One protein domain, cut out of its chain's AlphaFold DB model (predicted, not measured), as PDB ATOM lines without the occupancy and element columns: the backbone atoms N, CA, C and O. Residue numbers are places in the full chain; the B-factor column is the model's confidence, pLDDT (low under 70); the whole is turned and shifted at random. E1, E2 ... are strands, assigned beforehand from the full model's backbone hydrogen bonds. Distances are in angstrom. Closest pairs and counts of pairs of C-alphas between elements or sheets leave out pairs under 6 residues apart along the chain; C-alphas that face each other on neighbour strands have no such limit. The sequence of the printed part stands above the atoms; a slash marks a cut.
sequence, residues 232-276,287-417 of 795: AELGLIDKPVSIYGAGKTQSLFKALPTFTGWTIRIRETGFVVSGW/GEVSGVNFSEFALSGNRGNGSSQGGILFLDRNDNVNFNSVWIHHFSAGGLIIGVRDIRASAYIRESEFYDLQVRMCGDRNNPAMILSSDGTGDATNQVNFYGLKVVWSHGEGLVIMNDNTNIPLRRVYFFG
ATOM      1  N   ALA A 232       1.373   3.216  27.345       96.38
ATOM      2  CA  ALA A 232       1.256   4.128  28.477       96.38
ATOM      3  C   ALA A 232       0.365   3.526  29.573       96.38
ATOM      4  O   ALA A 232      -0.341   2.544  29.346       96.38
ATOM      5  N   GLU A 233       0.402   4.128  30.763       96.62
ATOM      6  CA  GLU A 233      -0.466   3.763  31.887       96.62
ATOM      7  C   GLU A 233      -1.943   3.795  31.466       96.62
ATOM      8  O   GLU A 233      -2.379   4.746  30.819       96.62
ATOM      9  N   LEU A 234      -2.722   2.775  31.844       97.31
ATOM     10  CA  LEU A 234      -4.135   2.678  31.468       97.31
ATOM     11  C   LEU A 234      -5.018   3.611  32.294       97.31
ATOM     12  O   LEU A 234      -6.012   4.121  31.785       97.31
ATOM     13  N   GLY A 235      -4.665   3.863  33.552       91.88
ATOM     14  CA  GLY A 235      -5.316   4.892  34.349       91.88
ATOM     15  C   GLY A 235      -5.283   4.649  35.851       91.88
ATOM     16  O   GLY A 235      -4.813   3.621  36.347       91.88
ATOM     17  N   LEU A 236      -5.827   5.643  36.551       94.88
ATOM     18  CA  LEU A 236      -6.046   5.646  37.987       94.88
ATOM     19  C   LEU A 236      -7.482   5.214  38.298       94.88
ATOM     20  O   LEU A 236      -8.430   5.769  37.745       94.88
ATOM     21  N   ILE A 237      -7.629   4.276  39.223       95.12
ATOM     22  CA  ILE A 237      -8.903   3.878  39.815       95.12
ATOM     23  C   ILE A 237      -8.983   4.510  41.201       95.12
ATOM     24  O   ILE A 237      -8.222   4.143  42.093       95.12
ATOM     25  N   ASP A 238      -9.888   5.469  41.367       90.88
ATOM     26  CA  ASP A 238     -10.117   6.197  42.621       90.88
ATOM     27  C   ASP A 238     -11.565   6.109  43.124       90.88
ATOM     28  O   ASP A 238     -11.998   6.871  43.990       90.88
ATOM     29  N   LYS A 239     -12.317   5.157  42.565       87.81
ATOM     30  CA  LYS A 239     -13.700   4.827  42.906       87.81
ATOM     31  C   LYS A 239     -13.916   3.318  42.816       87.81
ATOM     32  O   LYS A 239     -13.113   2.636  42.172       87.81
ATOM     33  N   PRO A 240     -15.012   2.794  43.391       87.56
ATOM     34  CA  PRO A 240     -15.320   1.387  43.299       87.56
ATOM     35  C   PRO A 240     -15.591   1.003  41.860       87.56
ATOM     36  O   PRO A 240     -16.370   1.654  41.163       87.56
ATOM     37  N   VAL A 241     -14.956  -0.074  41.420       92.25
ATOM     38  CA  VAL A 241     -15.154  -0.603  40.077       92.25
ATOM     39  C   VAL A 241     -15.016  -2.114  40.083       92.25
ATOM     40  O   VAL A 241     -14.151  -2.680  40.756       92.25
ATOM     41  N   SER A 242     -15.878  -2.767  39.310       95.06
ATOM     42  CA  SER A 242     -15.769  -4.188  39.004       95.06
ATOM     43  C   SER A 242     -15.309  -4.363  37.563       95.06
ATOM     44  O   SER A 242     -16.045  -4.042  36.634       95.06
ATOM     45  N   ILE A 243     -14.089  -4.861  37.372       97.25
ATOM     46  CA  ILE A 243     -13.536  -5.183  36.055       97.25
ATOM     47  C   ILE A 243     -13.419  -6.692  35.934       97.25
ATOM     48  O   ILE A 243     -12.684  -7.321  36.695       97.25
ATOM     49  N   TYR A 244     -14.108  -7.265  34.953       97.75
ATOM     50  CA  TYR A 244     -14.068  -8.699  34.704       97.75
ATOM     51  C   TYR A 244     -13.726  -9.006  33.246       97.75
ATOM     52  O   TYR A 244     -14.112  -8.271  32.338       97.75
ATOM     53  N   GLY A 245     -12.976 -10.077  33.006       97.62
ATOM     54  CA  GLY A 245     -12.626 -10.538  31.666       97.62
ATOM     55  C   GLY A 245     -13.336 -11.827  31.251       97.62
ATOM     56  O   GLY A 245     -14.156 -12.383  31.977       97.62
ATOM     57  N   ALA A 246     -12.995 -12.325  30.061       96.25
ATOM     58  CA  ALA A 246     -13.473 -13.603  29.532       96.25
ATOM     59  C   ALA A 246     -12.667 -14.812  30.054       96.25
ATOM     60  O   ALA A 246     -12.999 -15.960  29.759       96.25
ATOM     61  N   GLY A 247     -11.578 -14.565  30.784       95.88
ATOM     62  CA  GLY A 247     -10.701 -15.578  31.357       95.88
ATOM     63  C   GLY A 247      -9.261 -15.083  31.460       95.88
ATOM     64  O   GLY A 247      -8.767 -14.391  30.567       95.88
ATOM     65  N   LYS A 248      -8.533 -15.512  32.498       90.88
ATOM     66  CA  LYS A 248      -7.129 -15.104  32.747       90.88
ATOM     67  C   LYS A 248      -6.130 -15.387  31.620       90.88
ATOM     68  O   LYS A 248      -5.059 -14.804  31.583       90.88
ATOM     69  N   THR A 249      -6.462 -16.264  30.677       91.06
ATOM     70  CA  THR A 249      -5.652 -16.516  29.469       91.06
ATOM     71  C   THR A 249      -6.363 -16.105  28.179       91.06
ATOM     72  O   THR A 249      -5.930 -16.482  27.093       91.06
ATOM     73  N   GLN A 250      -7.496 -15.412  28.288       96.38
ATOM     74  CA  GLN A 250      -8.339 -14.995  27.168       96.38
ATOM     75  C   GLN A 250      -8.412 -13.475  27.041       96.38
ATOM     76  O   GLN A 250      -8.424 -12.982  25.918       96.38
ATOM     77  N   SER A 251      -8.427 -12.755  28.162       98.12
ATOM     78  CA  SER A 251      -8.405 -11.293  28.219       98.12
ATOM     79  C   SER A 251      -7.053 -10.838  28.757       98.12
ATOM     80  O   SER A 251      -6.774 -10.997  29.945       98.12
ATOM     81  N   LEU A 252      -6.194 -10.322  27.879       98.19
ATOM     82  CA  LEU A 252      -4.808  -9.982  28.200       98.19
ATOM     83  C   LEU A 252      -4.514  -8.520  27.868       98.19
ATOM     84  O   LEU A 252      -4.548  -8.136  26.704       98.19
ATOM     85  N   PHE A 253      -4.127  -7.731  28.865       98.38
ATOM     86  CA  PHE A 253      -3.505  -6.427  28.648       98.38
ATOM     87  C   PHE A 253      -1.992  -6.615  28.547       98.38
ATOM     88  O   PHE A 253      -1.367  -7.135  29.475       98.38
ATOM     89  N   LYS A 254      -1.377  -6.177  27.449       97.25
ATOM     90  CA  LYS A 254       0.040  -6.427  27.172       97.25
ATOM     91  C   LYS A 254       0.815  -5.141  26.903       97.25
ATOM     92  O   LYS A 254       0.554  -4.437  25.930       97.25
ATOM     93  N   ALA A 255       1.809  -4.877  27.746       96.94
ATOM     94  CA  ALA A 255       2.701  -3.742  27.582       96.94
ATOM     95  C   ALA A 255       3.592  -3.924  26.353       96.94
ATOM     96  O   ALA A 255       4.191  -4.985  26.132       96.94
ATOM     97  N   LEU A 256       3.773  -2.849  25.599       95.19
ATOM     98  CA  LEU A 256       4.843  -2.745  24.625       95.19
ATOM     99  C   LEU A 256       6.212  -2.598  25.320       95.19
ATOM    100  O   LEU A 256       6.295  -2.100  26.444       95.19
ATOM    101  N   PRO A 257       7.314  -2.986  24.650       93.88
ATOM    102  CA  PRO A 257       8.689  -2.772  25.123       93.88
ATOM    103  C   PRO A 257       9.002  -1.369  25.663       93.88
ATOM    104  O   PRO A 257       9.808  -1.208  26.577       93.88
ATOM    105  N   THR A 258       8.387  -0.353  25.060       91.31
ATOM    106  CA  THR A 258       8.633   1.069  25.323       91.31
ATOM    107  C   THR A 258       7.884   1.604  26.536       91.31
ATOM    108  O   THR A 258       8.190   2.707  26.979       91.31
ATOM    109  N   PHE A 259       6.914   0.858  27.071       95.38
ATOM    110  CA  PHE A 259       6.151   1.281  28.239       95.38
ATOM    111  C   PHE A 259       7.069   1.434  29.462       95.38
ATOM    112  O   PHE A 259       7.947   0.602  29.696       95.38
ATOM    113  N   THR A 260       6.837   2.479  30.256       94.06
ATOM    114  CA  THR A 260       7.484   2.722  31.552       94.06
ATOM    115  C   THR A 260       6.445   3.208  32.554       94.06
ATOM    116  O   THR A 260       5.611   4.039  32.197       94.06
ATOM    117  N   GLY A 261       6.531   2.762  33.806       94.69
ATOM    118  CA  GLY A 261       5.573   3.120  34.860       94.69
ATOM    119  C   GLY A 261       4.663   1.955  35.246       94.69
ATOM    120  O   GLY A 261       5.054   0.800  35.107       94.69
ATOM    121  N   TRP A 262       3.466   2.255  35.753       97.31
ATOM    122  CA  TRP A 262       2.508   1.272  36.279       97.31
ATOM    123  C   TRP A 262       1.320   1.103  35.340       97.31
ATOM    124  O   TRP A 262       0.825   2.088  34.804       97.31
ATOM    125  N   THR A 263       0.880  -0.134  35.103       97.69
ATOM    126  CA  THR A 263      -0.224  -0.408  34.168       97.69
ATOM    127  C   THR A 263      -1.528   0.167  34.705       97.69
ATOM    128  O   THR A 263      -2.233   0.876  33.990       97.69
ATOM    129  N   ILE A 264      -1.826  -0.132  35.972       97.94
ATOM    130  CA  ILE A 264      -2.999   0.354  36.701       97.94
ATOM    131  C   ILE A 264      -2.538   0.835  38.074       97.94
ATOM    132  O   ILE A 264      -1.812   0.128  38.781       97.94
ATOM    133  N   ARG A 265      -2.999   2.022  38.470       97.56
ATOM    134  CA  ARG A 265      -2.879   2.513  39.845       97.56
ATOM    135  C   ARG A 265      -4.255   2.539  40.487       97.56
ATOM    136  O   ARG A 265      -5.220   2.959  39.857       97.56
ATOM    137  N   ILE A 266      -4.340   2.099  41.731       96.88
ATOM    138  CA  ILE A 266      -5.566   2.133  42.531       96.88
ATOM    139  C   ILE A 266      -5.276   3.003  43.743       96.88
ATOM    140  O   ILE A 266      -4.241   2.821  44.380       96.88
ATOM    141  N   ARG A 267      -6.138   3.974  44.032       93.62
ATOM    142  CA  ARG A 267      -5.914   4.935  45.108       93.62
ATOM    143  C   ARG A 267      -7.200   5.233  45.842       93.62
ATOM    144  O   ARG A 267      -8.186   5.607  45.227       93.62
ATOM    145  N   GLU A 268      -7.130   5.211  47.163       88.19
ATOM    146  CA  GLU A 268      -8.200   5.705  48.028       88.19
ATOM    147  C   GLU A 268      -9.560   5.012  47.834       88.19
ATOM    148  O   GLU A 268     -10.610   5.634  47.983       88.19
ATOM    149  N   THR A 269      -9.569   3.704  47.566       88.25
ATOM    150  CA  THR A 269     -10.819   2.931  47.489       88.25
ATOM    151  C   THR A 269     -11.227   2.378  48.865       88.25
ATOM    152  O   THR A 269     -11.416   1.171  49.046       88.25
ATOM    153  N   GLY A 270     -11.238   3.245  49.884       75.44
ATOM    154  CA  GLY A 270     -11.483   2.896  51.290       75.44
ATOM    155  C   GLY A 270     -12.966   2.776  51.673       75.44
ATOM    156  O   GLY A 270     -13.848   3.204  50.942       75.44
ATOM    157  N   PHE A 271     -13.262   2.227  52.854       66.81
ATOM    158  CA  PHE A 271     -14.632   2.066  53.362       66.81
ATOM    159  C   PHE A 271     -15.288   3.420  53.705       66.81
ATOM    160  O   PHE A 271     -14.779   4.092  54.612       66.81
ATOM    161  N   VAL A 272     -16.379   3.745  52.976       61.25
ATOM    162  CA  VAL A 272     -17.326   4.895  53.020       61.25
ATOM    163  C   VAL A 272     -16.751   6.311  53.221       61.25
ATOM    164  O   VAL A 272     -15.814   6.550  53.981       61.25
ATOM    165  N   VAL A 273     -17.373   7.307  52.574       58.53
ATOM    166  CA  VAL A 273     -17.077   8.740  52.782       58.53
ATOM    167  C   VAL A 273     -17.107   9.159  54.260       58.53
ATOM    168  O   VAL A 273     -17.825   8.604  55.095       58.53
ATOM    169  N   SER A 274     -16.324  10.192  54.590       53.56
ATOM    170  CA  SER A 274     -16.229  10.763  55.938       53.56
ATOM    171  C   SER A 274     -17.610  11.036  56.550       53.56
ATOM    172  O   SER A 274     -18.394  11.794  55.978       53.56
ATOM    173  N   GLY A 275     -17.877  10.483  57.737       55.72
ATOM    174  CA  GLY A 275     -19.127  10.702  58.478       55.72
ATOM    175  C   GLY A 275     -20.062   9.494  58.546       55.72
ATOM    176  O   GLY A 275     -21.104   9.598  59.197       55.72
ATOM    177  N   TRP A 276     -19.693   8.358  57.939       59.91
ATOM    178  CA  TRP A 276     -20.422   7.112  58.155       59.91
ATOM    179  C   TRP A 276     -20.340   6.675  59.621       59.91
ATOM    180  O   TRP A 276     -19.258   6.663  60.217       59.91
ATOM    181  N   GLY A 287     -21.711   7.963  47.396       58.34
ATOM    182  CA  GLY A 287     -20.582   8.211  48.295       58.34
ATOM    183  C   GLY A 287     -19.759   6.959  48.610       58.34
ATOM    184  O   GLY A 287     -18.795   7.038  49.373       58.34
ATOM    185  N   GLU A 288     -20.132   5.802  48.059       64.88
ATOM    186  CA  GLU A 288     -19.382   4.568  48.261       64.88
ATOM    187  C   GLU A 288     -18.053   4.646  47.507       64.88
ATOM    188  O   GLU A 288     -18.019   4.871  46.297       64.88
ATOM    189  N   VAL A 289     -16.954   4.481  48.244       68.81
ATOM    190  CA  VAL A 289     -15.595   4.411  47.691       68.81
ATOM    191  C   VAL A 289     -14.912   3.079  47.984       68.81
ATOM    192  O   VAL A 289     -13.793   2.862  47.536       68.81
ATOM    193  N   SER A 290     -15.607   2.138  48.631       75.69
ATOM    194  CA  SER A 290     -15.010   0.871  49.024       75.69
ATOM    195  C   SER A 290     -14.869  -0.123  47.874       75.69
ATOM    196  O   SER A 290     -15.851  -0.533  47.256       75.69
ATOM    197  N   GLY A 291     -13.644  -0.622  47.720       83.50
ATOM    198  CA  GLY A 291     -13.355  -1.873  47.029       83.50
ATOM    199  C   GLY A 291     -13.097  -1.758  45.532       83.50
ATOM    200  O   GLY A 291     -13.646  -0.925  44.822       83.50
ATOM    201  N   VAL A 292     -12.257  -2.661  45.041       94.12
ATOM    202  CA  VAL A 292     -12.040  -2.919  43.614       94.12
ATOM    203  C   VAL A 292     -12.202  -4.413  43.413       94.12
ATOM    204  O   VAL A 292     -11.574  -5.186  44.135       94.12
ATOM    205  N   ASN A 293     -13.025  -4.812  42.445       96.44
ATOM    206  CA  ASN A 293     -13.234  -6.218  42.109       96.44
ATOM    207  C   ASN A 293     -12.610  -6.513  40.750       96.44
ATOM    208  O   ASN A 293     -13.124  -6.058  39.731       96.44
ATOM    209  N   PHE A 294     -11.524  -7.277  40.721       98.12
ATOM    210  CA  PHE A 294     -10.876  -7.706  39.483       98.12
ATOM    211  C   PHE A 294     -11.039  -9.202  39.276       98.12
ATOM    212  O   PHE A 294     -10.708  -9.987  40.167       98.12
ATOM    213  N   SER A 295     -11.501  -9.615  38.097       98.38
ATOM    214  CA  SER A 295     -11.626 -11.038  37.800       98.38
ATOM    215  C   SER A 295     -11.362 -11.438  36.355       98.38
ATOM    216  O   SER A 295     -11.628 -10.696  35.419       98.38
ATOM    217  N   GLU A 296     -10.860 -12.658  36.163       98.25
ATOM    218  CA  GLU A 296     -10.824 -13.326  34.855       98.25
ATOM    219  C   GLU A 296     -10.039 -12.584  33.748       98.25
ATOM    220  O   GLU A 296     -10.428 -12.596  32.578       98.25
ATOM    221  N   PHE A 297      -8.901 -11.967  34.076       98.44
ATOM    222  CA  PHE A 297      -7.992 -11.373  33.084       98.44
ATOM    223  C   PHE A 297      -6.517 -11.470  33.500       98.44
ATOM    224  O   PHE A 297      -6.184 -11.814  34.638       98.44
ATOM    225  N   ALA A 298      -5.622 -11.160  32.562       98.56
ATOM    226  CA  ALA A 298      -4.192 -11.058  32.809       98.56
ATOM    227  C   ALA A 298      -3.596  -9.713  32.388       98.56
ATOM    228  O   ALA A 298      -4.041  -9.075  31.435       98.56
ATOM    229  N   LEU A 299      -2.519  -9.339  33.074       98.25
ATOM    230  CA  LEU A 299      -1.597  -8.276  32.703       98.25
ATOM    231  C   LEU A 299      -0.243  -8.907  32.365       98.25
ATOM    232  O   LEU A 299       0.280  -9.705  33.146       98.25
ATOM    233  N   SER A 300       0.361  -8.525  31.243       96.62
ATOM    234  CA  SER A 300       1.736  -8.903  30.914       96.62
ATOM    235  C   SER A 300       2.576  -7.682  30.579       96.62
ATOM    236  O   SER A 300       2.282  -6.957  29.633       96.62
ATOM    237  N   GLY A 301       3.669  -7.514  31.311       95.88
ATOM    238  CA  GLY A 301       4.763  -6.632  30.952       95.88
ATOM    239  C   GLY A 301       5.625  -7.209  29.827       95.88
ATOM    240  O   GLY A 301       5.363  -8.286  29.275       95.88
ATOM    241  N   ASN A 302       6.694  -6.486  29.520       92.56
ATOM    242  CA  ASN A 302       7.725  -6.827  28.557       92.56
ATOM    243  C   ASN A 302       9.117  -6.637  29.176       92.56
ATOM    244  O   ASN A 302       9.842  -5.676  28.914       92.56
ATOM    245  N   ARG A 303       9.510  -7.611  29.997       81.44
ATOM    246  CA  ARG A 303      10.776  -7.604  30.742       81.44
ATOM    247  C   ARG A 303      12.042  -7.598  29.867       81.44
ATOM    248  O   ARG A 303      13.115  -7.264  30.358       81.44
ATOM    249  N   GLY A 304      11.950  -7.964  28.586       73.06
ATOM    250  CA  GLY A 304      13.114  -8.141  27.706       73.06
ATOM    251  C   GLY A 304      13.866  -6.857  27.332       73.06
ATOM    252  O   GLY A 304      14.945  -6.956  26.758       73.06
ATOM    253  N   ASN A 305      13.325  -5.671  27.636       70.00
ATOM    254  CA  ASN A 305      13.762  -4.410  27.019       70.00
ATOM    255  C   ASN A 305      14.325  -3.346  27.983       70.00
ATOM    256  O   ASN A 305      14.458  -2.189  27.602       70.00
ATOM    257  N   GLY A 306      14.686  -3.708  29.218       73.50
ATOM    258  CA  GLY A 306      15.356  -2.804  30.173       73.50
ATOM    259  C   GLY A 306      14.483  -1.685  30.767       73.50
ATOM    260  O   GLY A 306      14.887  -1.065  31.748       73.50
ATOM    261  N   SER A 307      13.286  -1.448  30.227       85.69
ATOM    262  CA  SER A 307      12.290  -0.523  30.774       85.69
ATOM    263  C   SER A 307      11.778  -0.979  32.147       85.69
ATOM    264  O   SER A 307      11.538  -2.169  32.375       85.69
ATOM    265  N   SER A 308      11.567  -0.023  33.057       93.06
ATOM    266  CA  SER A 308      10.944  -0.267  34.365       93.06
ATOM    267  C   SER A 308       9.421  -0.268  34.223       93.06
ATOM    268  O   SER A 308       8.805   0.781  34.018       93.06
ATOM    269  N   GLN A 309       8.826  -1.460  34.263       95.69
ATOM    270  CA  GLN A 309       7.399  -1.694  34.037       95.69
ATOM    271  C   GLN A 309       6.782  -2.367  35.255       95.69
ATOM    272  O   GLN A 309       7.263  -3.416  35.677       95.69
ATOM    273  N   GLY A 310       5.703  -1.795  35.776       96.94
ATOM    274  CA  GLY A 310       4.939  -2.295  36.910       96.94
ATOM    275  C   GLY A 310       3.526  -2.731  36.519       96.94
ATOM    276  O   GLY A 310       2.899  -2.146  35.630       96.94
ATOM    277  N   GLY A 311       3.023  -3.769  37.186       97.69
ATOM    278  CA  GLY A 311       1.667  -4.279  36.980       97.69
ATOM    279  C   GLY A 311       0.624  -3.393  37.657       97.69
ATOM    280  O   GLY A 311       0.119  -2.446  37.054       97.69
ATOM    281  N   ILE A 312       0.314  -3.698  38.916       98.44
ATOM    282  CA  ILE A 312      -0.689  -2.997  39.725       98.44
ATOM    283  C   ILE A 312      -0.027  -2.382  40.957       98.44
ATOM    284  O   ILE A 312       0.711  -3.063  41.675       98.44
ATOM    285  N   LEU A 313      -0.334  -1.111  41.214       98.31
ATOM    286  CA  LEU A 313       0.117  -0.375  42.393       98.31
ATOM    287  C   LEU A 313      -1.078   0.137  43.200       98.31
ATOM    288  O   LEU A 313      -1.892   0.900  42.680       98.31
ATOM    289  N   PHE A 314      -1.142  -0.241  44.475       97.69
ATOM    290  CA  PHE A 314      -2.096   0.301  45.440       97.69
ATOM    291  C   PHE A 314      -1.467   1.443  46.239       97.69
ATOM    292  O   PHE A 314      -0.486   1.258  46.969       97.69
ATOM    293  N   LEU A 315      -2.076   2.614  46.090       96.25
ATOM    294  CA  LEU A 315      -1.702   3.871  46.709       96.25
ATOM    295  C   LEU A 315      -2.662   4.222  47.849       96.25
ATOM    296  O   LEU A 315      -3.870   4.002  47.736       96.25
ATOM    297  N   ASP A 316      -2.141   4.833  48.911       94.31
ATOM    298  CA  ASP A 316      -2.921   5.296  50.065       94.31
ATOM    299  C   ASP A 316      -3.790   4.174  50.688       94.31
ATOM    300  O   ASP A 316      -3.340   3.029  50.801       94.31
ATOM    301  N   ARG A 317      -5.001   4.484  51.171       91.56
ATOM    302  CA  ARG A 317      -5.894   3.519  51.833       91.56
ATOM    303  C   ARG A 317      -6.748   2.780  50.806       91.56
ATOM    304  O   ARG A 317      -7.455   3.416  50.034       91.56
ATOM    305  N   ASN A 318      -6.781   1.453  50.871       93.31
ATOM    306  CA  ASN A 318      -7.683   0.637  50.058       93.31
ATOM    307  C   ASN A 318      -8.348  -0.428  50.935       93.31
ATOM    308  O   ASN A 318      -7.660  -1.193  51.603       93.31
ATOM    309  N   ASP A 319      -9.677  -0.493  50.930       91.44
ATOM    310  CA  ASP A 319     -10.432  -1.441  51.753       91.44
ATOM    311  C   ASP A 319     -11.329  -2.310  50.861       91.44
ATOM    312  O   ASP A 319     -11.781  -1.850  49.813       91.44
ATOM    313  N   ASN A 320     -11.638  -3.540  51.288       91.69
ATOM    314  CA  ASN A 320     -12.552  -4.456  50.586       91.69
ATOM    315  C   ASN A 320     -12.175  -4.721  49.116       91.69
ATOM    316  O   ASN A 320     -13.032  -4.775  48.232       91.69
ATOM    317  N   VAL A 321     -10.883  -4.868  48.830       95.94
ATOM    318  CA  VAL A 321     -10.392  -5.258  47.503       95.94
ATOM    319  C   VAL A 321     -10.618  -6.756  47.303       95.94
ATOM    320  O   VAL A 321     -10.294  -7.550  48.186       95.94
ATOM    321  N   ASN A 322     -11.134  -7.144  46.134       96.94
ATOM    322  CA  ASN A 322     -11.353  -8.537  45.762       96.94
ATOM    323  C   ASN A 322     -10.704  -8.871  44.417       96.94
ATOM    324  O   ASN A 322     -10.977  -8.233  43.399       96.94
ATOM    325  N   PHE A 323      -9.843  -9.883  44.399       98.06
ATOM    326  CA  PHE A 323      -9.291 -10.435  43.164       98.06
ATOM    327  C   PHE A 323      -9.766 -11.873  42.998       98.06
ATOM    328  O   PHE A 323      -9.686 -12.652  43.943       98.06
ATOM    329  N   ASN A 324     -10.176 -12.259  41.792       97.94
ATOM    330  CA  ASN A 324     -10.542 -13.636  41.481       97.94
ATOM    331  C   ASN A 324     -10.003 -14.063  40.113       97.94
ATOM    332  O   ASN A 324     -10.471 -13.594  39.080       97.94
ATOM    333  N   SER A 325      -9.047 -14.993  40.098       97.75
ATOM    334  CA  SER A 325      -8.458 -15.522  38.863       97.75
ATOM    335  C   SER A 325      -7.775 -14.426  38.033       97.75
ATOM    336  O   SER A 325      -8.090 -14.220  36.861       97.75
ATOM    337  N   VAL A 326      -6.825 -13.715  38.654       98.44
ATOM    338  CA  VAL A 326      -6.064 -12.610  38.041       98.44
ATOM    339  C   VAL A 326      -4.586 -12.968  37.939       98.44
ATOM    340  O   VAL A 326      -3.968 -13.440  38.896       98.44
ATOM    341  N   TRP A 327      -4.009 -12.736  36.765       98.31
ATOM    342  CA  TRP A 327      -2.655 -13.157  36.408       98.31
ATOM    343  C   TRP A 327      -1.790 -11.941  36.048       98.31
ATOM    344  O   TRP A 327      -2.137 -11.171  35.162       98.31
ATOM    345  N   ILE A 328      -0.648 -11.748  36.714       98.44
ATOM    346  CA  ILE A 328       0.259 -10.608  36.497       98.44
ATOM    347  C   ILE A 328       1.668 -11.108  36.167       98.44
ATOM    348  O   ILE A 328       2.294 -11.803  36.969       98.44
ATOM    349  N   HIS A 329       2.163 -10.789  34.969       96.25
ATOM    350  CA  HIS A 329       3.339 -11.443  34.394       96.25
ATOM    351  C   HIS A 329       4.381 -10.449  33.866       96.25
ATOM    352  O   HIS A 329       4.023  -9.428  33.297       96.25
ATOM    353  N   HIS A 330       5.670 -10.789  33.952       95.75
ATOM    354  CA  HIS A 330       6.773 -10.119  33.232       95.75
ATOM    355  C   HIS A 330       6.966  -8.610  33.503       95.75
ATOM    356  O   HIS A 330       7.460  -7.892  32.632       95.75
ATOM    357  N   PHE A 331       6.612  -8.120  34.692       97.06
ATOM    358  CA  PHE A 331       6.820  -6.722  35.093       97.06
ATOM    359  C   PHE A 331       8.109  -6.560  35.904       97.06
ATOM    360  O   PHE A 331       8.222  -7.122  36.992       97.06
ATOM    361  N   SER A 332       9.083  -5.804  35.391       94.94
ATOM    362  CA  SER A 332      10.404  -5.599  36.016       94.94
ATOM    363  C   SER A 332      10.353  -4.809  37.328       94.94
ATOM    364  O   SER A 332      11.082  -5.147  38.253       94.94
ATOM    365  N   ALA A 333       9.463  -3.822  37.447       95.06
ATOM    366  CA  ALA A 333       9.301  -2.997  38.651       95.06
ATOM    367  C   ALA A 333       8.473  -3.679  39.760       95.06
ATOM    368  O   ALA A 333       8.320  -3.121  40.842       95.06
ATOM    369  N   GLY A 334       7.911  -4.859  39.479       96.44
ATOM    370  CA  GLY A 334       7.008  -5.589  40.369       96.44
ATOM    371  C   GLY A 334       5.636  -5.831  39.739       96.44
ATOM    372  O   GLY A 334       5.129  -5.037  38.945       96.44
ATOM    373  N   GLY A 335       5.029  -6.971  40.070       97.75
ATOM    374  CA  GLY A 335       3.705  -7.343  39.579       97.75
ATOM    375  C   GLY A 335       2.591  -6.681  40.383       97.75
ATOM    376  O   GLY A 335       1.713  -6.047  39.807       97.75
ATOM    377  N   LEU A 336       2.643  -6.813  41.706       98.50
ATOM    378  CA  LEU A 336       1.646  -6.258  42.618       98.50
ATOM    379  C   LEU A 336       2.339  -5.623  43.820       98.50
ATOM    380  O   LEU A 336       2.971  -6.327  44.609       98.50
ATOM    381  N   ILE A 337       2.203  -4.309  43.960       98.31
ATOM    382  CA  ILE A 337       2.780  -3.542  45.064       98.31
ATOM    383  C   ILE A 337       1.654  -2.862  45.830       98.31
ATOM    384  O   ILE A 337       0.797  -2.204  45.239       98.31
ATOM    385  N   ILE A 338       1.656  -3.028  47.147       97.94
ATOM    386  CA  ILE A 338       0.630  -2.504  48.042       97.94
ATOM    387  C   ILE A 338       1.285  -1.723  49.170       97.94
ATOM    388  O   ILE A 338       2.246  -2.223  49.742       97.94
ATOM    389  N   GLY A 339       0.711  -0.567  49.523       95.25
ATOM    390  CA  GLY A 339       1.092   0.188  50.722       95.25
ATOM    391  C   GLY A 339       2.008   1.378  50.450       95.25
ATOM    392  O   GLY A 339       2.855   1.693  51.279       95.25
ATOM    393  N   VAL A 340       1.850   2.047  49.302       96.44
ATOM    394  CA  VAL A 340       2.659   3.216  48.918       96.44
ATOM    395  C   VAL A 340       1.853   4.505  49.097       96.44
ATOM    396  O   VAL A 340       0.715   4.589  48.648       96.44
ATOM    397  N   ARG A 341       2.410   5.527  49.754       94.75
ATOM    398  CA  ARG A 341       1.727   6.826  49.908       94.75
ATOM    399  C   ARG A 341       1.757   7.651  48.624       94.75
ATOM    400  O   ARG A 341       2.764   7.671  47.922       94.75
ATOM    401  N   ASP A 342       0.674   8.381  48.377       94.69
ATOM    402  CA  ASP A 342       0.569   9.394  47.323       94.69
ATOM    403  C   ASP A 342       0.022  10.710  47.893       94.69
ATOM    404  O   ASP A 342       0.785  11.650  48.121       94.69
ATOM    405  N   ILE A 343      -1.280  10.774  48.200       90.50
ATOM    406  CA  ILE A 343      -1.910  11.997  48.729       90.50
ATOM    407  C   ILE A 343      -2.211  11.922  50.226       90.50
ATOM    408  O   ILE A 343      -2.422  12.961  50.858       90.50
ATOM    409  N   ARG A 344      -2.252  10.720  50.818       88.38
ATOM    410  CA  ARG A 344      -2.523  10.544  52.248       88.38
ATOM    411  C   ARG A 344      -1.254  10.396  53.074       88.38
ATOM    412  O   ARG A 344      -0.193   9.988  52.618       88.38
ATOM    413  N   ALA A 345      -1.404  10.685  54.367       91.00
ATOM    414  CA  ALA A 345      -0.359  10.462  55.360       91.00
ATOM    415  C   ALA A 345      -0.175   8.979  55.733       91.00
ATOM    416  O   ALA A 345       0.757   8.671  56.470       91.00
ATOM    417  N   SER A 346      -1.044   8.080  55.257       92.69
ATOM    418  CA  SER A 346      -0.944   6.630  55.450       92.69
ATOM    419  C   SER A 346      -1.340   5.871  54.189       92.69
ATOM    420  O   SER A 346      -2.219   6.315  53.450       92.69
ATOM    421  N   ALA A 347      -0.700   4.722  53.982       95.38
ATOM    422  CA  ALA A 347      -1.024   3.779  52.925       95.38
ATOM    423  C   ALA A 347      -1.085   2.354  53.471       95.38
ATOM    424  O   ALA A 347      -0.212   1.946  54.236       95.38
ATOM    425  N   TYR A 348      -2.136   1.620  53.112       95.94
ATOM    426  CA  TYR A 348      -2.389   0.253  53.564       95.94
ATOM    427  C   TYR A 348      -3.545  -0.383  52.789       95.94
ATOM    428  O   TYR A 348      -4.350   0.312  52.165       95.94
ATOM    429  N   ILE A 349      -3.655  -1.710  52.890       95.88
ATOM    430  CA  ILE A 349      -4.826  -2.466  52.444       95.88
ATOM    431  C   ILE A 349      -5.525  -3.157  53.620       95.88
ATOM    432  O   ILE A 349      -4.864  -3.732  54.488       95.88
ATOM    433  N   ARG A 350      -6.857  -3.123  53.674       93.31
ATOM    434  CA  ARG A 350      -7.615  -3.719  54.784       93.31
ATOM    435  C   ARG A 350      -8.811  -4.539  54.313       93.31
ATOM    436  O   ARG A 350      -9.383  -4.245  53.268       93.31
ATOM    437  N   GLU A 351      -9.178  -5.567  55.082       93.75
ATOM    438  CA  GLU A 351     -10.428  -6.335  54.890       93.75
ATOM    439  C   GLU A 351     -10.576  -6.855  53.446       93.75
ATOM    440  O   GLU A 351     -11.624  -6.747  52.825       93.75
ATOM    441  N   SER A 352      -9.480  -7.355  52.872       97.00
ATOM    442  CA  SER A 352      -9.375  -7.651  51.437       97.00
ATOM    443  C   SER A 352      -9.069  -9.120  51.168       97.00
ATOM    444  O   SER A 352      -8.411  -9.792  51.969       97.00
ATOM    445  N   GLU A 353      -9.518  -9.617  50.018       98.12
ATOM    446  CA  GLU A 353      -9.445 -11.031  49.655       98.12
ATOM    447  C   GLU A 353      -8.916 -11.248  48.234       98.12
ATOM    448  O   GLU A 353      -9.329 -10.599  47.277       98.12
ATOM    449  N   PHE A 354      -8.012 -12.211  48.082       98.62
ATOM    450  CA  PHE A 354      -7.384 -12.529  46.801       98.62
ATOM    451  C   PHE A 354      -7.501 -14.026  46.522       98.62
ATOM    452  O   PHE A 354      -6.939 -14.836  47.254       98.62
ATOM    453  N   TYR A 355      -8.187 -14.396  45.446       98.44
ATOM    454  CA  TYR A 355      -8.447 -15.768  45.020       98.44
ATOM    455  C   TYR A 355      -7.731 -16.065  43.695       98.44
ATOM    456  O   TYR A 355      -7.907 -15.342  42.716       98.44
ATOM    457  N   ASP A 356      -6.933 -17.138  43.654       97.38
ATOM    458  CA  ASP A 356      -6.173 -17.579  42.465       97.38
ATOM    459  C   ASP A 356      -5.387 -16.437  41.788       97.38
ATOM    460  O   ASP A 356      -5.468 -16.205  40.579       97.38
ATOM    461  N   LEU A 357      -4.631 -15.693  42.598       98.44
ATOM    462  CA  LEU A 357      -3.708 -14.662  42.132       98.44
ATOM    463  C   LEU A 357      -2.370 -15.295  41.738       98.44
ATOM    464  O   LEU A 357      -1.730 -15.970  42.550       98.44
ATOM    465  N   GLN A 358      -1.908 -15.021  40.519       98.19
ATOM    466  CA  GLN A 358      -0.570 -15.407  40.073       98.19
ATOM    467  C   GLN A 358       0.285 -14.182  39.750       98.19
ATOM    468  O   GLN A 358      -0.091 -13.359  38.923       98.19
ATOM    469  N   VAL A 359       1.474 -14.109  40.349       98.38
ATOM    470  CA  VAL A 359       2.527 -13.142  40.023       98.38
ATOM    471  C   VAL A 359       3.712 -13.917  39.457       98.38
ATOM    472  O   VAL A 359       4.351 -14.689  40.169       98.38
ATOM    473  N   ARG A 360       4.001 -13.773  38.162       96.19
ATOM    474  CA  ARG A 360       4.981 -14.624  37.469       96.19
ATOM    475  C   ARG A 360       6.043 -13.830  36.716       96.19
ATOM    476  O   ARG A 360       5.718 -12.958  35.924       96.19
ATOM    477  N   MET A 361       7.314 -14.204  36.869       94.56
ATOM    478  CA  MET A 361       8.446 -13.554  36.190       94.56
ATOM    479  C   MET A 361       8.490 -12.033  36.403       94.56
ATOM    480  O   MET A 361       8.935 -11.283  35.534       94.56
ATOM    481  N   CYS A 362       8.009 -11.577  37.559       96.12
ATOM    482  CA  CYS A 362       8.028 -10.173  37.949       96.12
ATOM    483  C   CYS A 362       9.248  -9.856  38.826       96.12
ATOM    484  O   CYS A 362       9.933 -10.756  39.326       96.12
ATOM    485  N   GLY A 363       9.495  -8.563  39.003       94.50
ATOM    486  CA  GLY A 363      10.625  -8.026  39.742       94.50
ATOM    487  C   GLY A 363      11.939  -8.040  38.956       94.50
ATOM    488  O   GLY A 363      12.051  -8.490  37.802       94.50
ATOM    489  N   ASP A 364      12.966  -7.556  39.631       91.94
ATOM    490  CA  ASP A 364      14.366  -7.614  39.243       91.94
ATOM    491  C   ASP A 364      15.239  -7.658  40.507       91.94
ATOM    492  O   ASP A 364      14.740  -7.738  41.623       91.94
ATOM    493  N   ARG A 365      16.564  -7.612  40.364       89.12
ATOM    494  CA  ARG A 365      17.461  -7.773  41.518       89.12
ATOM    495  C   ARG A 365      17.346  -6.661  42.569       89.12
ATOM    496  O   ARG A 365      17.830  -6.870  43.681       89.12
ATOM    497  N   ASN A 366      16.706  -5.541  42.240       90.88
ATOM    498  CA  ASN A 366      16.451  -4.414  43.133       90.88
ATOM    499  C   ASN A 366      14.965  -4.271  43.503       90.88
ATOM    500  O   ASN A 366      14.651  -3.593  44.477       90.88
ATOM    501  N   ASN A 367      14.061  -4.892  42.744       94.06
ATOM    502  CA  ASN A 367      12.617  -4.766  42.897       94.06
ATOM    503  C   ASN A 367      11.971  -6.136  43.169       94.06
ATOM    504  O   ASN A 367      12.068  -7.036  42.327       94.06
ATOM    505  N   PRO A 368      11.262  -6.316  44.297       96.31
ATOM    506  CA  PRO A 368      10.496  -7.530  44.555       96.31
ATOM    507  C   PRO A 368       9.410  -7.789  43.504       96.31
ATOM    508  O   PRO A 368       8.864  -6.868  42.894       96.31
ATOM    509  N   ALA A 369       9.043  -9.056  43.314       97.56
ATOM    510  CA  ALA A 369       7.930  -9.420  42.445       97.56
ATOM    511  C   ALA A 369       6.580  -8.991  43.039       97.56
ATOM    512  O   ALA A 369       5.694  -8.567  42.289       97.56
ATOM    513  N   MET A 370       6.431  -9.083  44.361       98.56
ATOM    514  CA  MET A 370       5.247  -8.647  45.094       98.56
ATOM    515  C   MET A 370       5.629  -8.034  46.445       98.56
ATOM    516  O   MET A 370       6.465  -8.584  47.162       98.56
ATOM    517  N   ILE A 371       4.974  -6.927  46.806       98.62
ATOM    518  CA  ILE A 371       5.108  -6.285  48.120       98.62
ATOM    519  C   ILE A 371       3.724  -6.122  48.742       98.62
ATOM    520  O   ILE A 371       2.814  -5.574  48.120       98.62
ATOM    521  N   LEU A 372       3.603  -6.555  49.993       98.56
ATOM    522  CA  LEU A 372       2.510  -6.213  50.887       98.56
ATOM    523  C   LEU A 372       3.068  -5.350  52.017       98.56
ATOM    524  O   LEU A 372       3.768  -5.863  52.892       98.56
ATOM    525  N   SER A 373       2.770  -4.052  52.009       97.88
ATOM    526  CA  SER A 373       3.251  -3.155  53.054       97.88
ATOM    527  C   SER A 373       2.191  -2.229  53.630       97.88
ATOM    528  O   SER A 373       1.025  -2.229  53.226       97.88
ATOM    529  N   SER A 374       2.612  -1.470  54.639       97.12
ATOM    530  CA  SER A 374       1.930  -0.265  55.103       97.12
ATOM    531  C   SER A 374       2.968   0.830  55.305       97.12
ATOM    532  O   SER A 374       4.076   0.523  55.737       97.12
ATOM    533  N   ASP A 375       2.604   2.084  55.064       96.19
ATOM    534  CA  ASP A 375       3.483   3.246  55.233       96.19
ATOM    535  C   ASP A 375       2.740   4.394  55.935       96.19
ATOM    536  O   ASP A 375       1.515   4.525  55.842       96.19
ATOM    537  N   GLY A 376       3.492   5.246  56.628       93.75
ATOM    538  CA  GLY A 376       3.024   6.491  57.218       93.75
ATOM    539  C   GLY A 376       2.463   6.376  58.635       93.75
ATOM    540  O   GLY A 376       2.899   5.559  59.442       93.75
ATOM    541  N   THR A 377       1.518   7.258  58.965       88.44
ATOM    542  CA  THR A 377       0.932   7.380  60.310       88.44
ATOM    543  C   THR A 377      -0.573   7.128  60.247       88.44
ATOM    544  O   THR A 377      -1.293   7.882  59.587       88.44
ATOM    545  N   GLY A 378      -1.072   6.088  60.914       86.31
ATOM    546  CA  GLY A 378      -2.494   5.730  60.880       86.31
ATOM    547  C   GLY A 378      -2.736   4.255  61.178       86.31
ATOM    548  O   GLY A 378      -1.946   3.643  61.899       86.31
ATOM    549  N   ASP A 379      -3.819   3.701  60.623       90.81
ATOM    550  CA  ASP A 379      -4.003   2.244  60.556       90.81
ATOM    551  C   ASP A 379      -2.972   1.620  59.592       90.81
ATOM    552  O   ASP A 379      -2.291   2.331  58.850       90.81
ATOM    553  N   ALA A 380      -2.837   0.301  59.624       95.31
ATOM    554  CA  ALA A 380      -1.874  -0.460  58.832       95.31
ATOM    555  C   ALA A 380      -2.579  -1.582  58.071       95.31
ATOM    556  O   ALA A 380      -3.751  -1.872  58.318       95.31
ATOM    557  N   THR A 381      -1.861  -2.246  57.172       97.75
ATOM    558  CA  THR A 381      -2.388  -3.369  56.405       97.75
ATOM    559  C   THR A 381      -2.854  -4.468  57.353       97.75
ATOM    560  O   THR A 381      -2.072  -4.962  58.173       97.75
ATOM    561  N   ASN A 382      -4.149  -4.806  57.305       96.88
ATOM    562  CA  ASN A 382      -4.713  -5.799  58.212       96.88
ATOM    563  C   ASN A 382      -5.971  -6.515  57.718       96.88
ATOM    564  O   ASN A 382      -6.715  -5.984  56.908       96.88
ATOM    565  N   GLN A 383      -6.226  -7.717  58.248       96.25
ATOM    566  CA  GLN A 383      -7.381  -8.552  57.871       96.25
ATOM    567  C   GLN A 383      -7.396  -8.862  56.368       96.25
ATOM    568  O   GLN A 383      -8.361  -8.576  55.667       96.25
ATOM    569  N   VAL A 384      -6.291  -9.416  55.869       98.31
ATOM    570  CA  VAL A 384      -6.120  -9.726  54.445       98.31
ATOM    571  C   VAL A 384      -5.968 -11.227  54.262       98.31
ATOM    572  O   VAL A 384      -5.161 -11.852  54.952       98.31
ATOM    573  N   ASN A 385      -6.712 -11.792  53.312       98.69
ATOM    574  CA  ASN A 385      -6.689 -13.220  53.013       98.69
ATOM    575  C   ASN A 385      -6.256 -13.481  51.568       98.69
ATOM    576  O   ASN A 385      -6.800 -12.907  50.626       98.69
ATOM    577  N   PHE A 386      -5.321 -14.410  51.389       98.81
ATOM    578  CA  PHE A 386      -4.900 -14.915  50.086       98.81
ATOM    579  C   PHE A 386      -5.235 -16.402  49.970       98.81
ATOM    580  O   PHE A 386      -4.694 -17.222  50.709       98.81
ATOM    581  N   TYR A 387      -6.067 -16.770  49.003       98.62
ATOM    582  CA  TYR A 387      -6.458 -18.140  48.691       98.62
ATOM    583  C   TYR A 387      -5.840 -18.563  47.355       98.62
ATOM    584  O   TYR A 387      -6.280 -18.159  46.281       98.62
ATOM    585  N   GLY A 388      -4.800 -19.394  47.415       96.94
ATOM    586  CA  GLY A 388      -4.115 -19.908  46.229       96.94
ATOM    587  C   GLY A 388      -3.172 -18.910  45.551       96.94
ATOM    588  O   GLY A 388      -3.053 -18.941  44.329       96.94
ATOM    589  N   LEU A 389      -2.488 -18.051  46.318       98.69
ATOM    590  CA  LEU A 389      -1.438 -17.170  45.789       98.69
ATOM    591  C   LEU A 389      -0.271 -17.981  45.204       98.69
ATOM    592  O   LEU A 389       0.252 -18.890  45.853       98.69
ATOM    593  N   LYS A 390       0.186 -17.610  44.006       98.50
ATOM    594  CA  LYS A 390       1.388 -18.173  43.379       98.50
ATOM    595  C   LYS A 390       2.339 -17.065  42.949       98.50
ATOM    596  O   LYS A 390       2.020 -16.311  42.034       98.50
ATOM    597  N   VAL A 391       3.529 -17.026  43.535       98.31
ATOM    598  CA  VAL A 391       4.642 -16.193  43.063       98.31
ATOM    599  C   VAL A 391       5.656 -17.101  42.376       98.31
ATOM    600  O   VAL A 391       6.232 -17.976  43.011       98.31
ATOM    601  N   VAL A 392       5.832 -16.964  41.063       96.06
ATOM    602  CA  VAL A 392       6.574 -17.948  40.256       96.06
ATOM    603  C   VAL A 392       7.669 -17.288  39.436       96.06
ATOM    604  O   VAL A 392       7.412 -16.367  38.666       96.06
ATOM    605  N   TRP A 393       8.879 -17.821  39.539       94.06
ATOM    606  CA  TRP A 393      10.073 -17.390  38.822       94.06
ATOM    607  C   TRP A 393      10.372 -15.897  38.989       94.06
ATOM    608  O   TRP A 393      10.716 -15.229  38.012       94.06
ATOM    609  N   SER A 394      10.223 -15.366  40.208       93.50
ATOM    610  CA  SER A 394      10.605 -13.984  40.520       93.50
ATOM    611  C   SER A 394      12.076 -13.740  40.179       93.50
ATOM    612  O   SER A 394      12.920 -14.603  40.393       93.50
ATOM    613  N   HIS A 395      12.388 -12.572  39.618       90.81
ATOM    614  CA  HIS A 395      13.775 -12.177  39.321       90.81
ATOM    615  C   HIS A 395      14.418 -11.330  40.433       90.81
ATOM    616  O   HIS A 395      15.588 -10.959  40.328       90.81
ATOM    617  N   GLY A 396      13.630 -10.996  41.449       91.56
ATOM    618  CA  GLY A 396      14.044 -10.397  42.707       91.56
ATOM    619  C   GLY A 396      13.530 -11.230  43.867       91.56
ATOM    620  O   GLY A 396      13.225 -12.416  43.700       91.56
ATOM    621  N   GLU A 397      13.353 -10.583  45.018       95.12
ATOM    622  CA  GLU A 397      12.596 -11.191  46.109       95.12
ATOM    623  C   GLU A 397      11.194 -11.586  45.624       95.12
ATOM    624  O   GLU A 397      10.576 -10.871  44.830       95.12
ATOM    625  N   GLY A 398      10.704 -12.747  46.054       97.25
ATOM    626  CA  GLY A 398       9.402 -13.247  45.615       97.25
ATOM    627  C   GLY A 398       8.260 -12.448  46.235       97.25
ATOM    628  O   GLY A 398       7.583 -11.672  45.557       97.25
ATOM    629  N   LEU A 399       8.049 -12.650  47.530       98.62
ATOM    630  CA  LEU A 399       7.041 -11.967  48.330       98.62
ATOM    631  C   LEU A 399       7.717 -11.232  49.483       98.62
ATOM    632  O   LEU A 399       8.346 -11.859  50.332       98.62
ATOM    633  N   VAL A 400       7.524  -9.919  49.547       98.75
ATOM    634  CA  VAL A 400       7.973  -9.102  50.675       98.75
ATOM    635  C   VAL A 400       6.768  -8.634  51.474       98.75
ATOM    636  O   VAL A 400       5.849  -8.030  50.924       98.75
ATOM    637  N   ILE A 401       6.783  -8.891  52.778       98.81
ATOM    638  CA  ILE A 401       5.818  -8.353  53.735       98.81
ATOM    639  C   ILE A 401       6.580  -7.423  54.667       98.81
ATOM    640  O   ILE A 401       7.472  -7.863  55.389       98.81
ATOM    641  N   MET A 402       6.265  -6.134  54.646       97.81
ATOM    642  CA  MET A 402       7.025  -5.159  55.428       97.81
ATOM    643  C   MET A 402       6.159  -4.056  56.007       97.81
ATOM    644  O   MET A 402       5.103  -3.746  55.469       97.81
ATOM    645  N   ASN A 403       6.608  -3.444  57.097       97.31
ATOM    646  CA  ASN A 403       5.889  -2.330  57.698       97.31
ATOM    647  C   ASN A 403       6.790  -1.098  57.844       97.31
ATOM    648  O   ASN A 403       7.736  -1.108  58.627       97.31
ATOM    649  N   ASP A 404       6.457  -0.045  57.099       95.81
ATOM    650  CA  ASP A 404       6.992   1.314  57.248       95.81
ATOM    651  C   ASP A 404       6.061   2.208  58.087       95.81
ATOM    652  O   ASP A 404       6.409   3.346  58.406       95.81
ATOM    653  N   ASN A 405       4.874   1.716  58.470       94.00
ATOM    654  CA  ASN A 405       3.992   2.429  59.388       94.00
ATOM    655  C   ASN A 405       4.630   2.501  60.783       94.00
ATOM    656  O   ASN A 405       5.007   1.485  61.363       94.00
ATOM    657  N   THR A 406       4.726   3.713  61.329       92.44
ATOM    658  CA  THR A 406       5.418   3.981  62.601       92.44
ATOM    659  C   THR A 406       4.509   3.953  63.830       92.44
ATOM    660  O   THR A 406       4.983   4.133  64.949       92.44
ATOM    661  N   ASN A 407       3.202   3.776  63.640       92.19
ATOM    662  CA  ASN A 407       2.193   3.853  64.693       92.19
ATOM    663  C   ASN A 407       1.725   2.470  65.158       92.19
ATOM    664  O   ASN A 407       1.579   2.248  66.358       92.19
ATOM    665  N   ILE A 408       1.447   1.556  64.222       94.94
ATOM    666  CA  ILE A 408       0.949   0.214  64.542       94.94
ATOM    667  C   ILE A 408       1.482  -0.852  63.566       94.94
ATOM    668  O   ILE A 408       1.746  -0.537  62.400       94.94
ATOM    669  N   PRO A 409       1.537  -2.127  63.994       96.06
ATOM    670  CA  PRO A 409       2.008  -3.223  63.154       96.06
ATOM    671  C   PRO A 409       1.066  -3.560  61.996       96.06
ATOM    672  O   PRO A 409      -0.167  -3.584  62.162       96.06
ATOM    673  N   LEU A 410       1.663  -3.960  60.867       98.38
ATOM    674  CA  LEU A 410       0.994  -4.746  59.824       98.38
ATOM    675  C   LEU A 410       0.604  -6.095  60.426       98.38
ATOM    676  O   LEU A 410       1.451  -6.767  61.022       98.38
ATOM    677  N   ARG A 411      -0.673  -6.494  60.323       98.06
ATOM    678  CA  ARG A 411      -1.152  -7.652  61.093       98.06
ATOM    679  C   ARG A 411      -2.332  -8.425  60.537       98.06
ATOM    680  O   ARG A 411      -3.160  -7.865  59.841       98.06
ATOM    681  N   ARG A 412      -2.504  -9.680  60.969       97.88
ATOM    682  CA  ARG A 412      -3.657 -10.535  60.604       97.88
ATOM    683  C   ARG A 412      -3.737 -10.739  59.088       97.88
ATOM    684  O   ARG A 412      -4.741 -10.400  58.461       97.88
ATOM    685  N   VAL A 413      -2.648 -11.252  58.524       98.69
ATOM    686  CA  VAL A 413      -2.555 -11.615  57.107       98.69
ATOM    687  C   VAL A 413      -2.458 -13.129  57.004       98.69
ATOM    688  O   VAL A 413      -1.590 -13.741  57.628       98.69
ATOM    689  N   TYR A 414      -3.345 -13.733  56.222       98.75
ATOM    690  CA  TYR A 414      -3.460 -15.182  56.127       98.75
ATOM    691  C   TYR A 414      -3.313 -15.645  54.682       98.75
ATOM    692  O   TYR A 414      -3.953 -15.123  53.772       98.75
ATOM    693  N   PHE A 415      -2.481 -16.659  54.483       98.81
ATOM    694  CA  PHE A 415      -2.252 -17.292  53.194       98.81
ATOM    695  C   PHE A 415      -2.700 -18.751  53.250       98.81
ATOM    696  O   PHE A 415      -2.258 -19.502  54.116       98.81
ATOM    697  N   PHE A 416      -3.521 -19.173  52.297       98.56
ATOM    698  CA  PHE A 416      -4.041 -20.531  52.178       98.56
ATOM    699  C   PHE A 416      -3.588 -21.132  50.845       98.56
ATOM    700  O   PHE A 416      -4.001 -20.683  49.775       98.56
ATOM    701  N   GLY A 417      -2.718 -22.142  50.890       96.25
ATOM    702  CA  GLY A 417      -2.197 -22.826  49.703       96.25
ATOM    703  C   GLY A 417      -1.192 -22.012  48.879       96.25
ATOM    704  O   GLY A 417      -1.100 -22.227  47.666       96.25
TER     705      GLY A 417
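This is residues 232 to 276 and 287 to 417 of the 795 residues of an uncharacterized protein of Alteromonadaceae bacterium (UniProt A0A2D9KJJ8). Picture a chain wound in stacked turns, a solenoid of short strands. One wall stacks E1, E4, E6, E9, E11 and E14; the facing wall stacks E2, E12 and E15 with the first parts of E5, E8 and E10, and beyond their bends the last parts of these three make a third side with E3 and E13. The printed part has 176 residues, with no named helix and 15 strands, E1 to E15 in chain order. They form one branched, twisted sheet, mixed, with E10 and E11 its antiparallel pair. The class is all strand, and the whole is compact, with a radius of gyration of the C-alphas of 15.1 A and spans of 46 by 33 by 33 A.

Find C-alpha 235 at (-5.316, 4.892, 34.349), where E1, residues 235 to 237, begins. E2 follows at 241 to 245, E3 at 251 to 255 and E4 at 261 to 267. Past the cut, E5, residues 292 to 300, spans 19.7 A and bends by 90 degrees at residue 296. E6, 309 to 315, runs on into E7, 317 to 319, at 84 degrees. E8, 322 to 329, bends by 79 degrees at residue 325, and E9 is 334 to 340. At C-alpha 346, (-0.944, 6.630, 55.450), begins E10, residues 346 to 360, 28.5 A long, which bends by 108 degrees at residue 355. E11 is 370 to 376; E12, 382 to 387, runs on into E13, 390 to 392, at 73 degrees. E14 is 399 to 405, and E15, 410 to 416, ends at (-4.041, -20.531, 52.178).

Start at edge strand E1, parallel to E4, with N 237 and O 265 2.8 A apart. On the other side of E4 is E6, parallel (N 266 and O 313, 2.9 A). E9 is parallel to E6 (N 314 and O 337, 2.9 A) and to E11 (N 371 and O 336, 3.0 A), and E14 to E11 (N 372 and O 400, 2.8 A). E2 and E3 lie on one side of E5, both parallel to it (N 243 and O 293, 2.8 A; N 253 and O 298, 2.9 A). On its other side is E8, parallel (N 299 and O 327, 2.8 A). Beside E10, E7 and E8 lie on one side, both parallel (N 350 and O 318, 2.9 A; N 355 and O 323, 2.7 A). E11, E12 and E13 lie on its other side: E11 makes a hairpin with it (N 347 and O 375, 2.9 A), while E12 and E13 are parallel to it (N 387 and O 354, 2.7 A; N 359 and O 390, 2.8 A). E15 is parallel to E12 (N 386 and O 414, 2.8 A).

The C-alphas of Gly 275 and Gly 304, the two farthest apart, are 48.4 A apart. Residues 277 to 286 are cut out, and C-alphas 276 and 287 are 9.9 A apart. Of the links printed whole, none is long. Residues 271 to 276 and 287 to 289 have pLDDT under 70; the mean of the printed part is 93.1.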